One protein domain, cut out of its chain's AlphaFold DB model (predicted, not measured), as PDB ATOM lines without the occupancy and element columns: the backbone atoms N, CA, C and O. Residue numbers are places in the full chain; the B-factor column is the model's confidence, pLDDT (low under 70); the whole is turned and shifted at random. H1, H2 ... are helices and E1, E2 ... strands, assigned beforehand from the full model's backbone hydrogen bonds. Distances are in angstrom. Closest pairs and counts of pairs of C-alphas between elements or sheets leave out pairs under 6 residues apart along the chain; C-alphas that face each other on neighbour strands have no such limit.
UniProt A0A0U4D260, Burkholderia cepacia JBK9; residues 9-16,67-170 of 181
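This is residues 9 to 16 and 67 to 170 of the 181 residues of a protein of Burkholderia cepacia JBK9 (UniProt A0A0U4D260). Helix H2 bridges two small sheets: its first half crosses one face of the antiparallel sheet E2 - E3 - E4, and its last residues reach the antiparallel pair E1 - E5, on which the long helix H3 packs. H1 lies in the loop between E3 and E4, far from both long helices. The printed part has 112 residues with three named helices and five named strands, in the order E1 E2 E3 H1 E4 H2 H3 E5, a mixed class. It is only just loose, close to compact, with a radius of gyration of the C-alphas of 15.9 A and spans of 45 by 33 by 23 A.

Find C-alpha 9 at (28.362, 16.988, 20.645), where E1, residues 9 to 13, begins. After the cut come E2, residues 74 to 78, E3, 82 to 86, H1, 92 to 96, and E4, 102 to 105. H2, residues 108 to 123, runs 22.0 A. From C-alpha 136 at (6.817, 7.959, 12.408), H3, residues 136 to 159, runs 34.8 A; E5, residues 167 to 169, ends at C-alpha 169 at (23.989, 19.872, 23.260).

In the hairpin E2 and E3, look at N 78 and O 82, 2.8 A apart; between E3 and E4, N 85 and O 103 are 2.9 A apart. H2 is on this sheet in two layers, a helix on one face, at a height over the sheet of 10.6 A; its closest C-alphas to E3 are Ser 111 and Phe 82, 6.0 A. It lies over E2 and E3, only just across the strands, at 62 degrees to E2 on the local plane. H2 and H3 are close but not clearly touching, C-alphas 123 and 149 being 7.5 A apart, at a shallow tilt of 26 degrees, the same way. The closest C-alphas of H3 and E5 are Leu 150 and His 168, 4.8 A; across antiparallel E1 and E5, N 9 and O 168 are 2.8 A apart, within hydrogen-bond range. In H1, H2 and H3 every O i to N i+4 pair is within that range.

The C-alphas farthest apart, Asn 16 and Ala 96, are 45.0 A apart. Residues 17 to 66 are not printed, and C-alphas 16 and 67 stand 13.2 A apart across this cut. The link from H2 to H3 is long, 12 residues. Mean pLDDT of the printed part is 93.3, with residue 16 under 70.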
ATOM      1  N   SER A   9      26.949  17.287  20.430       94.12
ATOM      2  CA  SER A   9      28.362  16.988  20.645       94.12
ATOM      3  C   SER A   9      28.485  15.733  21.518       94.12
ATOM      4  O   SER A   9      27.518  15.314  22.165       94.12
ATOM      5  N   LEU A  10      29.658  15.100  21.528       94.31
ATOM      6  CA  LEU A  10      29.929  13.933  22.367       94.31
ATOM      7  C   LEU A  10      30.943  14.301  23.447       94.31
ATOM      8  O   LEU A  10      31.948  14.928  23.145       94.31
ATOM      9  N   TRP A  11      30.697  13.905  24.694       93.00
ATOM     10  CA  TRP A  11      31.587  14.184  25.821       93.00
ATOM     11  C   TRP A  11      31.724  12.962  26.713       93.00
ATOM     12  O   TRP A  11      30.740  12.309  27.049       93.00
ATOM     13  N   SER A  12      32.957  12.681  27.109       90.12
ATOM     14  CA  SER A  12      33.315  11.686  28.114       90.12
ATOM     15  C   SER A  12      33.401  12.322  29.500       90.12
ATOM     16  O   SER A  12      33.571  13.538  29.627       90.12
ATOM     17  N   PHE A  13      33.298  11.485  30.531       89.38
ATOM     18  CA  PHE A  13      33.381  11.892  31.928       89.38
ATOM     19  C   PHE A  13      34.425  11.052  32.665       89.38
ATOM     20  O   PHE A  13      34.417   9.823  32.563       89.38
ATOM     21  N   ASP A  14      35.313  11.705  33.412       84.50
ATOM     22  CA  ASP A  14      36.301  11.022  34.246       84.50
ATOM     23  C   ASP A  14      35.699  10.629  35.606       84.50
ATOM     24  O   ASP A  14      35.600  11.431  36.539       84.50
ATOM     25  N   TYR A  15      35.315   9.357  35.729       78.50
ATOM     26  CA  TYR A  15      34.802   8.781  36.977       78.50
ATOM     27  C   TYR A  15      35.863   8.694  38.081       78.50
ATOM     28  O   TYR A  15      35.519   8.677  39.264       78.50
ATOM     29  N   ASN A  16      37.142   8.674  37.711       69.69
ATOM     30  CA  ASN A  16      38.262   8.515  38.626       69.69
ATOM     31  C   ASN A  16      38.874   9.854  39.031       69.69
ATOM     32  O   ASN A  16      39.937   9.864  39.633       69.69
ATOM     33  N   ARG A  67      35.433  15.764  29.054       86.38
ATOM     34  CA  ARG A  67      36.294  15.904  27.873       86.38
ATOM     35  C   ARG A  67      35.492  15.652  26.618       86.38
ATOM     36  O   ARG A  67      34.865  14.598  26.501       86.38
ATOM     37  N   GLU A  68      35.533  16.597  25.692       88.94
ATOM     38  CA  GLU A  68      34.895  16.434  24.393       88.94
ATOM     39  C   GLU A  68      35.513  15.243  23.646       88.94
ATOM     40  O   GLU A  68      36.730  15.043  23.626       88.94
ATOM     41  N   ILE A  69      34.652  14.419  23.059       91.31
ATOM     42  CA  ILE A  69      35.022  13.307  22.195       91.31
ATOM     43  C   ILE A  69      35.053  13.846  20.772       91.31
ATOM     44  O   ILE A  69      34.028  14.224  20.206       91.31
ATOM     45  N   TYR A  70      36.242  13.834  20.180       92.38
ATOM     46  CA  TYR A  70      36.434  14.269  18.807       92.38
ATOM     47  C   TYR A  70      35.712  13.340  17.816       92.38
ATOM     48  O   TYR A  70      36.055  12.163  17.673       92.38
ATOM     49  N   ILE A  71      34.710  13.876  17.112       93.62
ATOM     50  CA  ILE A  71      33.924  13.137  16.116       93.62
ATOM     51  C   ILE A  71      34.640  13.207  14.765       93.62
ATOM     52  O   ILE A  71      34.493  14.169  14.013       93.62
ATOM     53  N   HIS A  72      35.402  12.165  14.436       94.94
ATOM     54  CA  HIS A  72      36.088  12.064  13.142       94.94
ATOM     55  C   HIS A  72      35.311  11.249  12.089       94.94
ATOM     56  O   HIS A  72      35.779  11.081  10.963       94.94
ATOM     57  N   SER A  73      34.125  10.736  12.421       95.38
ATOM     58  CA  SER A  73      33.324   9.910  11.513       95.38
ATOM     59  C   SER A  73      32.760  10.709  10.341       95.38
ATOM     60  O   SER A  73      32.218  11.795  10.540       95.38
ATOM     61  N   LYS A  74      32.781  10.118   9.144       97.00
ATOM     62  CA  LYS A  74      32.003  10.571   7.988       97.00
ATOM     63  C   LYS A  74      31.025   9.463   7.616       97.00
ATOM     64  O   LYS A  74      31.310   8.592   6.799       97.00
ATOM     65  N   LEU A  75      29.919   9.444   8.353       97.00
ATOM     66  CA  LEU A  75      28.886   8.417   8.300       97.00
ATOM     67  C   LEU A  75      27.535   9.085   8.055       97.00
ATOM     68  O   LEU A  75      27.167  10.016   8.769       97.00
ATOM     69  N   LEU A  76      26.785   8.565   7.092       97.06
ATOM     70  CA  LEU A  76      25.385   8.908   6.852       97.06
ATOM     71  C   LEU A  76      24.564   7.621   6.876       97.06
ATOM     72  O   LEU A  76      24.977   6.627   6.290       97.06
ATOM     73  N   MET A  77      23.408   7.656   7.535       96.50
ATOM     74  CA  MET A  77      22.425   6.572   7.562       96.50
ATOM     75  C   MET A  77      21.056   7.138   7.190       96.50
ATOM     76  O   MET A  77      20.708   8.232   7.639       96.50
ATOM     77  N   ILE A  78      20.288   6.395   6.398       96.06
ATOM     78  CA  ILE A  78      18.961   6.788   5.913       96.06
ATOM     79  C   ILE A  78      17.996   5.623   6.140       96.06
ATOM     80  O   ILE A  78      18.176   4.550   5.569       96.06
ATOM     81  N   ASP A  79      16.977   5.836   6.974       94.75
ATOM     82  CA  ASP A  79      15.812   4.954   7.169       94.75
ATOM     83  C   ASP A  79      16.101   3.460   7.422       94.75
ATOM     84  O   ASP A  79      15.292   2.602   7.074       94.75
ATOM     85  N   ASP A  80      17.250   3.120   8.022       96.12
ATOM     86  CA  ASP A  80      17.747   1.734   8.126       96.12
ATOM     87  C   ASP A  80      17.796   1.010   6.760       96.12
ATOM     88  O   ASP A  80      17.801  -0.211   6.697       96.12
ATOM     89  N   SER A  81      17.836   1.759   5.658       95.56
ATOM     90  CA  SER A  81      17.790   1.260   4.279       95.56
ATOM     91  C   SER A  81      19.088   1.493   3.523       95.56
ATOM     92  O   SER A  81      19.367   0.794   2.561       95.56
ATOM     93  N   PHE A  82      19.879   2.473   3.953       97.19
ATOM     94  CA  PHE A  82      21.150   2.803   3.341       97.19
ATOM     95  C   PHE A  82      22.085   3.417   4.373       97.19
ATOM     96  O   PHE A  82      21.667   4.239   5.198       97.19
ATOM     97  N   PHE A  83      23.370   3.094   4.286       97.81
ATOM     98  CA  PHE A  83      24.406   3.909   4.898       97.81
ATOM     99  C   PHE A  83      25.613   4.060   3.984       97.81
ATOM    100  O   PHE A  83      25.911   3.191   3.169       97.81
ATOM    101  N   THR A  84      26.337   5.161   4.168       97.56
ATOM    102  CA  THR A  84      27.656   5.372   3.570       97.56
ATOM    103  C   THR A  84      28.666   5.720   4.646       97.56
ATOM    104  O   THR A  84      28.386   6.532   5.529       97.56
ATOM    105  N   LEU A  85      29.845   5.116   4.555       97.25
ATOM    106  CA  LEU A  85      30.974   5.338   5.447       97.25
ATOM    107  C   LEU A  85      32.238   5.545   4.615       97.25
ATOM    108  O   LEU A  85      32.515   4.769   3.701       97.25
ATOM    109  N   GLY A  86      33.033   6.550   4.960       96.44
ATOM    110  CA  GLY A  86      34.323   6.750   4.314       96.44
ATOM    111  C   GLY A  86      35.078   7.960   4.828       96.44
ATOM    112  O   GLY A  86      35.011   8.278   6.019       96.44
ATOM    113  N   SER A  87      35.831   8.599   3.937       96.75
ATOM    114  CA  SER A  87      36.716   9.720   4.257       96.75
ATOM    115  C   SER A  87      36.099  11.094   3.960       96.75
ATOM    116  O   SER A  87      36.452  12.067   4.631       96.75
ATOM    117  N   ALA A  88      35.110  11.168   3.059       96.06
ATOM    118  CA  ALA A  88      34.563  12.435   2.576       96.06
ATOM    119  C   ALA A  88      33.782  13.199   3.656       96.06
ATOM    120  O   ALA A  88      32.699  12.787   4.080       96.06
ATOM    121  N   ASN A  89      34.294  14.356   4.078       94.50
ATOM    122  CA  ASN A  89      33.579  15.258   4.981       94.50
ATOM    123  C   ASN A  89      32.427  15.972   4.263       94.50
ATOM    124  O   ASN A  89      32.497  16.236   3.066       94.50
ATOM    125  N   LEU A  90      31.398  16.393   5.004       92.56
ATOM    126  CA  LEU A  90      30.328  17.235   4.461       92.56
ATOM    127  C   LEU A  90      30.794  18.695   4.312       92.56
ATOM    128  O   LEU A  90      30.388  19.582   5.059       92.56
ATOM    129  N   ASN A  91      31.702  18.936   3.370       91.12
ATOM    130  CA  ASN A  91      32.157  20.261   2.965       91.12
ATOM    131  C   ASN A  91      32.557  20.253   1.480       91.12
ATOM    132  O   ASN A  91      32.773  19.199   0.888       91.12
ATOM    133  N   LEU A  92      32.672  21.438   0.879       90.69
ATOM    134  CA  LEU A  92      32.996  21.586  -0.547       90.69
ATOM    135  C   LEU A  92      34.347  20.972  -0.937       90.69
ATOM    136  O   LEU A  92      34.493  20.500  -2.058       90.69
ATOM    137  N   ARG A  93      35.327  20.958  -0.026       91.62
ATOM    138  CA  ARG A  93      36.663  20.434  -0.318       91.62
ATOM    139  C   ARG A  93      36.621  18.923  -0.533       91.62
ATOM    140  O   ARG A  93      36.997  18.466  -1.603       91.62
ATOM    141  N   SER A  94      36.078  18.175   0.423       93.12
ATOM    142  CA  SER A  94      35.918  16.721   0.297       93.12
ATOM    143  C   SER A  94      34.917  16.328  -0.797       93.12
ATOM    144  O   SER A  94      35.046  15.269  -1.393       93.12
ATOM    145  N   MET A  95      33.906  17.158  -1.075       90.44
ATOM    146  CA  MET A  95      32.855  16.805  -2.043       90.44
ATOM    147  C   MET A  95      33.209  17.118  -3.502       90.44
ATOM    148  O   MET A  95      32.556  16.582  -4.394       90.44
ATOM    149  N   ALA A  96      34.190  17.989  -3.763       86.19
ATOM    150  CA  ALA A  96      34.499  18.436  -5.125       86.19
ATOM    151  C   ALA A  96      35.993  18.504  -5.476       86.19
ATOM    152  O   ALA A  96      36.312  18.617  -6.658       86.19
ATOM    153  N   VAL A  97      36.899  18.488  -4.493       91.88
ATOM    154  CA  VAL A  97      38.324  18.794  -4.712       91.88
ATOM    155  C   VAL A  97      39.230  17.642  -4.292       91.88
ATOM    156  O   VAL A  97      40.026  17.170  -5.101       91.88
ATOM    157  N   ASP A  98      39.130  17.202  -3.039       94.81
ATOM    158  CA  ASP A  98      40.023  16.187  -2.487       94.81
ATOM    159  C   ASP A  98      39.672  14.795  -3.033       94.81
ATOM    160  O   ASP A  98      38.515  14.476  -3.316       94.81
ATOM    161  N   ALA A  99      40.687  13.940  -3.164       94.94
ATOM    162  CA  ALA A  99      40.479  12.534  -3.476       94.94
ATOM    163  C   ALA A  99      39.941  11.814  -2.232       94.94
ATOM    164  O   ALA A  99      40.675  11.579  -1.274       94.94
ATOM    165  N   GLU A 100      38.660  11.463  -2.259       96.94
ATOM    166  CA  GLU A 100      37.963  10.797  -1.159       96.94
ATOM    167  C   GLU A 100      37.410   9.437  -1.600       96.94
ATOM    168  O   GLU A 100      37.147   9.204  -2.782       96.94
ATOM    169  N   ILE A 101      37.186   8.535  -0.643       96.38
ATOM    170  CA  ILE A 101      36.534   7.246  -0.888       96.38
ATOM    171  C   ILE A 101      35.443   6.990   0.147       96.38
ATOM    172  O   ILE A 101      35.660   7.126   1.350       96.38
ATOM    173  N   ASN A 102      34.275   6.568  -0.337       96.19
ATOM    174  CA  ASN A 102      33.139   6.158   0.479       96.19
ATOM    175  C   ASN A 102      32.627   4.788   0.023       96.19
ATOM    176  O   ASN A 102      32.495   4.530  -1.172       96.19
ATOM    177  N   MET A 103      32.295   3.930   0.985       96.69
ATOM    178  CA  MET A 103      31.566   2.688   0.759       96.69
ATOM    179  C   MET A 103      30.116   2.881   1.190       96.69
ATOM    180  O   MET A 103      29.847   3.183   2.354       96.69
ATOM    181  N   GLY A 104      29.195   2.688   0.249       97.06
ATOM    182  CA  GLY A 104      27.758   2.654   0.500       97.06
ATOM    183  C   GLY A 104      27.219   1.227   0.486       97.06
ATOM    184  O   GLY A 104      27.691   0.393  -0.286       97.06
ATOM    185  N   THR A 105      26.221   0.943   1.316       96.38
ATOM    186  CA  THR A 105      25.431  -0.291   1.242       96.38
ATOM    187  C   THR A 105      23.968   0.013   1.519       96.38
ATOM    188  O   THR A 105      23.647   0.843   2.367       96.38
ATOM    189  N   ASP A 106      23.095  -0.669   0.791       96.75
ATOM    190  CA  ASP A 106      21.638  -0.659   0.915       96.75
ATOM    191  C   ASP A 106      21.100  -1.884   1.684       96.75
ATOM    192  O   ASP A 106      19.901  -2.158   1.728       96.75
ATOM    193  N   ASP A 107      21.994  -2.650   2.318       97.25
ATOM    194  CA  ASP A 107      21.620  -3.783   3.153       97.25
ATOM    195  C   ASP A 107      20.916  -3.275   4.419       97.25
ATOM    196  O   ASP A 107      21.521  -2.654   5.307       97.25
ATOM    197  N   ARG A 108      19.614  -3.562   4.501       95.38
ATOM    198  CA  ARG A 108      18.756  -3.154   5.614       95.38
ATOM    199  C   ARG A 108      19.241  -3.691   6.956       95.38
ATOM    200  O   ARG A 108      19.248  -2.964   7.947       95.38
ATOM    201  N   THR A 109      19.661  -4.953   7.006       95.94
ATOM    202  CA  THR A 109      20.095  -5.590   8.252       95.94
ATOM    203  C   THR A 109      21.372  -4.940   8.770       95.94
ATOM    204  O   THR A 109      21.469  -4.644   9.962       95.94
ATOM    205  N   LYS A 110      22.331  -4.647   7.884       96.19
ATOM    206  CA  LYS A 110      23.566  -3.945   8.272       96.19
ATOM    207  C   LYS A 110      23.302  -2.501   8.690       96.19
ATOM    208  O   LYS A 110      23.903  -2.039   9.661       96.19
ATOM    209  N   SER A 111      22.411  -1.806   7.986       96.50
ATOM    210  CA  SER A 111      22.025  -0.426   8.296       96.50
ATOM    211  C   SER A 111      21.365  -0.322   9.673       96.50
ATOM    212  O   SER A 111      21.797   0.478  10.506       96.50
ATOM    213  N   GLU A 112      20.394  -1.192   9.953       96.44
ATOM    214  CA  GLU A 112      19.705  -1.258  11.243       96.44
ATOM    215  C   GLU A 112      20.661  -1.609  12.392       96.44
ATOM    216  O   GLU A 112      20.641  -0.961  13.443       96.44
ATOM    217  N   ASP A 113      21.525  -2.610  12.205       96.44
ATOM    218  CA  ASP A 113      22.520  -3.008  13.205       96.44
ATOM    219  C   ASP A 113      23.509  -1.867  13.500       96.44
ATOM    220  O   ASP A 113      23.769  -1.529  14.661       96.44
ATOM    221  N   LEU A 114      24.009  -1.190  12.460       97.00
ATOM    222  CA  LEU A 114      24.888  -0.035  12.622       97.00
ATOM    223  C   LEU A 114      24.203   1.100  13.390       97.00
ATOM    224  O   LEU A 114      24.768   1.574  14.383       97.00
ATOM    225  N   ARG A 115      22.981   1.484  13.003       96.88
ATOM    226  CA  ARG A 115      22.205   2.511  13.710       96.88
ATOM    227  C   ARG A 115      22.023   2.136  15.177       96.88
ATOM    228  O   ARG A 115      22.325   2.951  16.051       96.88
ATOM    229  N   LYS A 116      21.577   0.908  15.470       96.50
ATOM    230  CA  LYS A 116      21.352   0.446  16.849       96.50
ATOM    231  C   LYS A 116      22.621   0.514  17.685       96.50
ATOM    232  O   LYS A 116      22.550   0.959  18.830       96.50
ATOM    233  N   ARG A 117      23.776   0.116  17.148       96.31
ATOM    234  CA  ARG A 117      25.056   0.194  17.874       96.31
ATOM    235  C   ARG A 117      25.477   1.635  18.140       96.31
ATOM    236  O   ARG A 117      25.775   1.972  19.285       96.31
ATOM    237  N   VAL A 118      25.455   2.491  17.118       96.25
ATOM    238  CA  VAL A 118      25.850   3.904  17.240       96.25
ATOM    239  C   VAL A 118      24.946   4.625  18.240       96.25
ATOM    240  O   VAL A 118      25.436   5.240  19.188       96.25
ATOM    241  N   TRP A 119      23.628   4.483  18.102       96.56
ATOM    242  CA  TRP A 119      22.659   5.137  18.983       96.56
ATOM    243  C   TRP A 119      22.767   4.639  20.421       96.56
ATOM    244  O   TRP A 119      22.719   5.446  21.349       96.56
ATOM    245  N   LYS A 120      22.988   3.334  20.625       96.06
ATOM    246  CA  LYS A 120      23.243   2.765  21.954       96.06
ATOM    247  C   LYS A 120      24.470   3.401  22.609       96.06
ATOM    248  O   LYS A 120      24.381   3.798  23.767       96.06
ATOM    249  N   LEU A 121      25.579   3.530  21.879       94.38
ATOM    250  CA  LEU A 121      26.805   4.151  22.393       94.38
ATOM    251  C   LEU A 121      26.585   5.625  22.749       94.38
ATOM    252  O   LEU A 121      26.958   6.056  23.834       94.38
ATOM    253  N   HIS A 122      25.944   6.392  21.865       95.38
ATOM    254  CA  HIS A 122      25.756   7.832  22.069       95.38
ATOM    255  C   HIS A 122      24.831   8.124  23.252       95.38
ATOM    256  O   HIS A 122      25.100   9.017  24.054       95.38
ATOM    257  N   THR A 123      23.761   7.341  23.386       95.56
ATOM    258  CA  THR A 123      22.714   7.563  24.393       95.56
ATOM    259  C   THR A 123      22.974   6.831  25.711       95.56
ATOM    260  O   THR A 123      22.151   6.906  26.617       95.56
ATOM    261  N   GLY A 124      24.078   6.081  25.828       93.94
ATOM    262  CA  GLY A 124      24.343   5.246  27.005       93.94
ATOM    263  C   GLY A 124      23.299   4.145  27.199       93.94
ATOM    264  O   GLY A 124      23.020   3.748  28.325       93.94
ATOM    265  N   ASN A 125      22.693   3.675  26.103       92.56
ATOM    266  CA  ASN A 125      21.568   2.740  26.102       92.56
ATOM    267  C   ASN A 125      20.344   3.234  26.900       92.56
ATOM    268  O   ASN A 125      19.618   2.423  27.478       92.56
ATOM    269  N   ALA A 126      20.114   4.550  26.943       90.50
ATOM    270  CA  ALA A 126      18.945   5.123  27.597       90.50
ATOM    271  C   ALA A 126      17.638   4.584  26.990       90.50
ATOM    272  O   ALA A 126      17.521   4.379  25.774       90.50
ATOM    273  N   ALA A 127      16.642   4.369  27.853       87.25
ATOM    274  CA  ALA A 127      15.348   3.832  27.458       87.25
ATOM    275  C   ALA A 127      14.715   4.677  26.345       87.25
ATOM    276  O   ALA A 127      14.793   5.906  26.348       87.25
ATOM    277  N   ASP A 128      14.100   4.000  25.372       89.31
ATOM    278  CA  ASP A 128      13.388   4.622  24.252       89.31
ATOM    279  C   ASP A 128      14.210   5.613  23.395       89.31
ATOM    280  O   ASP A 128      13.643   6.349  22.585       89.31
ATOM    281  N   CYS A 129      15.539   5.642  23.535       92.50
ATOM    282  CA  CYS A 129      16.430   6.406  22.656       92.50
ATOM    283  C   CYS A 129      16.915   5.576  21.457       92.50
ATOM    284  O   CYS A 129      17.548   6.109  20.551       92.50
ATOM    285  N   ASN A 130      16.615   4.277  21.432       94.81
ATOM    286  CA  ASN A 130      17.022   3.355  20.379       94.81
ATOM    287  C   ASN A 130      15.861   2.419  20.008       94.81
ATOM    288  O   ASN A 130      15.800   1.291  20.501       94.81
ATOM    289  N   PRO A 131      14.889   2.895  19.209       93.94
ATOM    290  CA  PRO A 131      13.714   2.108  18.876       93.94
ATOM    291  C   PRO A 131      14.078   0.914  17.980       93.94
ATOM    292  O   PRO A 131      15.028   0.953  17.191       93.94
ATOM    293  N   SER A 132      13.292  -0.158  18.088       91.56
ATOM    294  CA  SER A 132      13.412  -1.345  17.234       91.56
ATOM    295  C   SER A 132      12.859  -1.135  15.823       91.56
ATOM    296  O   SER A 132      13.229  -1.874  14.924       91.56
ATOM    297  N   SER A 133      11.992  -0.137  15.623       91.62
ATOM    298  CA  SER A 133      11.419   0.225  14.324       91.62
ATOM    299  C   SER A 133      11.467   1.736  14.109       91.62
ATOM    300  O   SER A 133      11.445   2.507  15.069       91.62
ATOM    301  N   LEU A 134      11.495   2.162  12.847       92.94
ATOM    302  CA  LEU A 134      11.535   3.574  12.457       92.94
ATOM    303  C   LEU A 134      10.159   4.109  12.028       92.94
ATOM    304  O   LEU A 134      10.059   4.954  11.143       92.94
ATOM    305  N   THR A 135       9.069   3.631  12.641       94.75
ATOM    306  CA  THR A 135       7.741   4.201  12.359       94.75
ATOM    307  C   THR A 135       7.716   5.692  12.730       94.75
ATOM    308  O   THR A 135       8.423   6.100  13.659       94.75
ATOM    309  N   PRO A 136       6.877   6.531  12.089       92.94
ATOM    310  CA  PRO A 136       6.817   7.959  12.408       92.94
ATOM    311  C   PRO A 136       6.581   8.242  13.901       92.94
ATOM    312  O   PRO A 136       7.146   9.177  14.466       92.94
ATOM    313  N   GLN A 137       5.785   7.400  14.566       93.88
ATOM    314  CA  GLN A 137       5.529   7.493  16.003       93.88
ATOM    315  C   GLN A 137       6.773   7.145  16.832       93.88
ATOM    316  O   GLN A 137       7.123   7.902  17.743       93.88
ATOM    317  N   ALA A 138       7.465   6.050  16.496       94.44
ATOM    318  CA  ALA A 138       8.689   5.626  17.175       94.44
ATOM    319  C   ALA A 138       9.813   6.658  17.007       94.44
ATOM    320  O   ALA A 138      10.442   7.041  17.991       94.44
ATOM    321  N   MET A 139       9.994   7.192  15.799       93.38
ATOM    322  CA  MET A 139      10.978   8.240  15.508       93.38
ATOM    323  C   MET A 139      10.661   9.554  16.215       93.38
ATOM    324  O   MET A 139      11.543  10.184  16.794       93.38
ATOM    325  N   SER A 140       9.389   9.951  16.242       93.12
ATOM    326  CA  SER A 140       8.936  11.134  16.976       93.12
ATOM    327  C   SER A 140       9.180  10.995  18.485       93.12
ATOM    328  O   SER A 140       9.597  11.957  19.135       93.12
ATOM    329  N   LYS A 141       8.963   9.796  19.051       94.75
ATOM    330  CA  LYS A 141       9.285   9.474  20.451       94.75
ATOM    331  C   LYS A 141      10.797   9.512  20.693       94.75
ATOM    332  O   LYS A 141      11.232  10.221  21.596       94.75
ATOM    333  N   ALA A 142      11.585   8.843  19.852       95.12
ATOM    334  CA  ALA A 142      13.042   8.807  19.956       95.12
ATOM    335  C   ALA A 142      13.652  10.215  19.899       95.12
ATOM    336  O   ALA A 142      14.436  10.570  20.773       95.12
ATOM    337  N   LEU A 143      13.219  11.060  18.956       94.31
ATOM    338  CA  LEU A 143      13.678  12.446  18.849       94.31
ATOM    339  C   LEU A 143      13.391  13.250  20.128       94.31
ATOM    340  O   LEU A 143      14.263  13.971  20.611       94.31
ATOM    341  N   ARG A 144      12.187  13.119  20.707       95.12
ATOM    342  CA  ARG A 144      11.855  13.774  21.987       95.12
ATOM    343  C   ARG A 144      12.765  13.297  23.115       95.12
ATOM    344  O   ARG A 144      13.241  14.125  23.887       95.12
ATOM    345  N   ASN A 145      13.026  11.997  23.185       95.88
ATOM    346  CA  ASN A 145      13.867  11.412  24.223       95.88
ATOM    347  C   ASN A 145      15.328  11.834  24.078       95.88
ATOM    348  O   ASN A 145      15.960  12.163  25.075       95.88
ATOM    349  N   TRP A 146      15.846  11.933  22.853       96.38
ATOM    350  CA  TRP A 146      17.184  12.470  22.607       96.38
ATOM    351  C   TRP A 146      17.300  13.926  23.062       96.38
ATOM    352  O   TRP A 146      18.266  14.282  23.728       96.38
ATOM    353  N   VAL A 147      16.298  14.763  22.770       95.25
ATOM    354  CA  VAL A 147      16.257  16.156  23.253       95.25
ATOM    355  C   VAL A 147      16.228  16.215  24.783       95.25
ATOM    356  O   VAL A 147      16.892  17.064  25.378       95.25
ATOM    357  N   GLN A 148      15.474  15.331  25.437       95.44
ATOM    358  CA  GLN A 148      15.437  15.253  26.899       95.44
ATOM    359  C   GLN A 148      16.775  14.784  27.477       95.44
ATOM    360  O   GLN A 148      17.260  15.402  28.422       95.44
ATOM    361  N   LEU A 149      17.395  13.763  26.883       96.12
ATOM    362  CA  LEU A 149      18.702  13.245  27.284       96.12
ATOM    363  C   LEU A 149      19.786  14.318  27.167       96.12
ATOM    364  O   LEU A 149      20.521  14.553  28.120       96.12
ATOM    365  N   LEU A 150      19.823  15.034  26.041       95.25
ATOM    366  CA  LEU A 150      20.709  16.176  25.818       95.25
ATOM    367  C   LEU A 150      20.569  17.230  26.922       95.25
ATOM    368  O   LEU A 150      21.561  17.683  27.489       95.25
ATOM    369  N   ARG A 151      19.332  17.609  27.265       94.31
ATOM    370  CA  ARG A 151      19.062  18.583  28.335       94.31
ATOM    371  C   ARG A 151      19.461  18.054  29.711       94.31
ATOM    372  O   ARG A 151      20.013  18.811  30.503       94.31
ATOM    373  N   ALA A 152      19.186  16.785  29.995       95.00
ATOM    374  CA  ALA A 152      19.560  16.150  31.253       95.00
ATOM    375  C   ALA A 152      21.085  16.105  31.422       95.00
ATOM    376  O   ALA A 152      21.585  16.495  32.473       95.00
ATOM    377  N   ASN A 153      21.816  15.728  30.370       94.75
ATOM    378  CA  ASN A 153      23.275  15.712  30.367       94.75
ATOM    379  C   ASN A 153      23.868  17.121  30.497       94.75
ATOM    380  O   ASN A 153      24.823  17.311  31.237       94.75
ATOM    381  N   GLU A 154      23.263  18.139  29.883       92.00
ATOM    382  CA  GLU A 154      23.701  19.528  30.071       92.00
ATOM    383  C   GLU A 154      23.487  20.030  31.507       92.00
ATOM    384  O   GLU A 154      24.333  20.730  32.068       92.00
ATOM    385  N   LEU A 155      22.373  19.656  32.140       91.94
ATOM    386  CA  LEU A 155      22.135  19.959  33.553       91.94
ATOM    387  C   LEU A 155      23.113  19.205  34.463       91.94
ATOM    388  O   LEU A 155      23.612  19.796  35.423       91.94
ATOM    389  N   ALA A 156      23.409  17.940  34.153       90.12
ATOM    390  CA  ALA A 156      24.425  17.157  34.848       90.12
ATOM    391  C   ALA A 156      25.800  17.819  34.711       90.12
ATOM    392  O   ALA A 156      26.471  18.017  35.717       90.12
ATOM    393  N   ARG A 157      26.171  18.288  33.514       86.81
ATOM    394  CA  ARG A 157      27.429  19.003  33.253       86.81
ATOM    395  C   ARG A 157      27.569  20.274  34.086       86.81
ATOM    396  O   ARG A 157      28.622  20.497  34.676       86.81
ATOM    397  N   LYS A 158      26.500  21.066  34.225       84.69
ATOM    398  CA  LYS A 158      26.489  22.284  35.066       84.69
ATOM    399  C   LYS A 158      26.675  21.998  36.560       84.69
ATOM    400  O   LYS A 158      27.270  22.808  37.262       84.69
ATOM    401  N   LYS A 159      26.191  20.849  37.038       84.12
ATOM    402  CA  LYS A 159      26.427  20.338  38.405       84.12
ATOM    403  C   LYS A 159      27.754  19.566  38.526       84.12
ATOM    404  O   LYS A 159      28.261  19.312  39.616       84.12
ATOM    405  N   GLY A 160      28.305  19.194  37.374       80.94
ATOM    406  CA  GLY A 160      29.379  18.242  37.141       80.94
ATOM    407  C   GLY A 160      29.092  16.810  37.622       80.94
ATOM    408  O   GLY A 160      30.011  16.064  37.945       80.94
ATOM    409  N   ASP A 161      27.830  16.405  37.660       86.50
ATOM    410  CA  ASP A 161      27.459  15.001  37.855       86.50
ATOM    411  C   ASP A 161      27.859  14.164  36.634       86.50
ATOM    412  O   ASP A 161      28.160  14.719  35.581       86.50
ATOM    413  N   ALA A 162      27.876  12.835  36.748       89.31
ATOM    414  CA  ALA A 162      28.157  11.977  35.597       89.31
ATOM    415  C   ALA A 162      26.988  12.026  34.585       89.31
ATOM    416  O   ALA A 162      25.828  11.968  35.006       89.31
ATOM    417  N   PRO A 163      27.253  12.104  33.267       92.81
ATOM    418  CA  PRO A 163      26.204  12.107  32.255       92.81
ATOM    419  C   PRO A 163      25.652  10.696  32.011       92.81
ATOM    420  O   PRO A 163      26.293   9.683  32.304       92.81
ATOM    421  N   THR A 164      24.465  10.625  31.410       93.62
ATOM    422  CA  THR A 164      23.936   9.384  30.833       93.62
ATOM    423  C   THR A 164      24.370   9.290  29.372       93.62
ATOM    424  O   THR A 164      23.857  10.003  28.510       93.62
ATOM    425  N   GLY A 165      25.322   8.404  29.078       93.00
ATOM    426  CA  GLY A 165      25.917   8.321  27.743       93.00
ATOM    427  C   GLY A 165      26.790   9.532  27.409       93.00
ATOM    428  O   GLY A 165      27.194  10.288  28.289       93.00
ATOM    429  N   PHE A 166      27.091   9.708  26.123       94.94
ATOM    430  CA  PHE A 166      28.036  10.728  25.658       94.94
ATOM    431  C   PHE A 166      27.361  11.963  25.055       94.94
ATOM    432  O   PHE A 166      28.010  12.987  24.865       94.94
ATOM    433  N   LEU A 167      26.069  11.893  24.741       94.88
ATOM    434  CA  LEU A 167      25.368  12.907  23.955       94.88
ATOM    435  C   LEU A 167      25.098  14.207  24.748       94.88
ATOM    436  O   LEU A 167      24.373  14.181  25.739       94.88
ATOM    437  N   HIS A 168      25.626  15.347  24.291       94.31
ATOM    438  CA  HIS A 168      25.428  16.683  24.882       94.31
ATOM    439  C   HIS A 168      25.002  17.714  23.827       94.31
ATOM    440  O   HIS A 168      25.218  17.488  22.633       94.31
ATOM    441  N   PRO A 169      24.356  18.835  24.213       92.50
ATOM    442  CA  PRO A 169      23.989  19.872  23.260       92.50
ATOM    443  C   PRO A 169      25.216  20.380  22.509       92.50
ATOM    444  O   PRO A 169      26.304  20.520  23.069       92.50
ATOM    445  N   PHE A 170      25.057  20.621  21.212       90.06
ATOM    446  CA  PHE A 170      26.097  21.287  20.447       90.06
ATOM    447  C   PHE A 170      26.115  22.776  20.808       90.06
ATOM    448  O   PHE A 170      25.075  23.436  20.776       90.06
TER     449      PHE A 170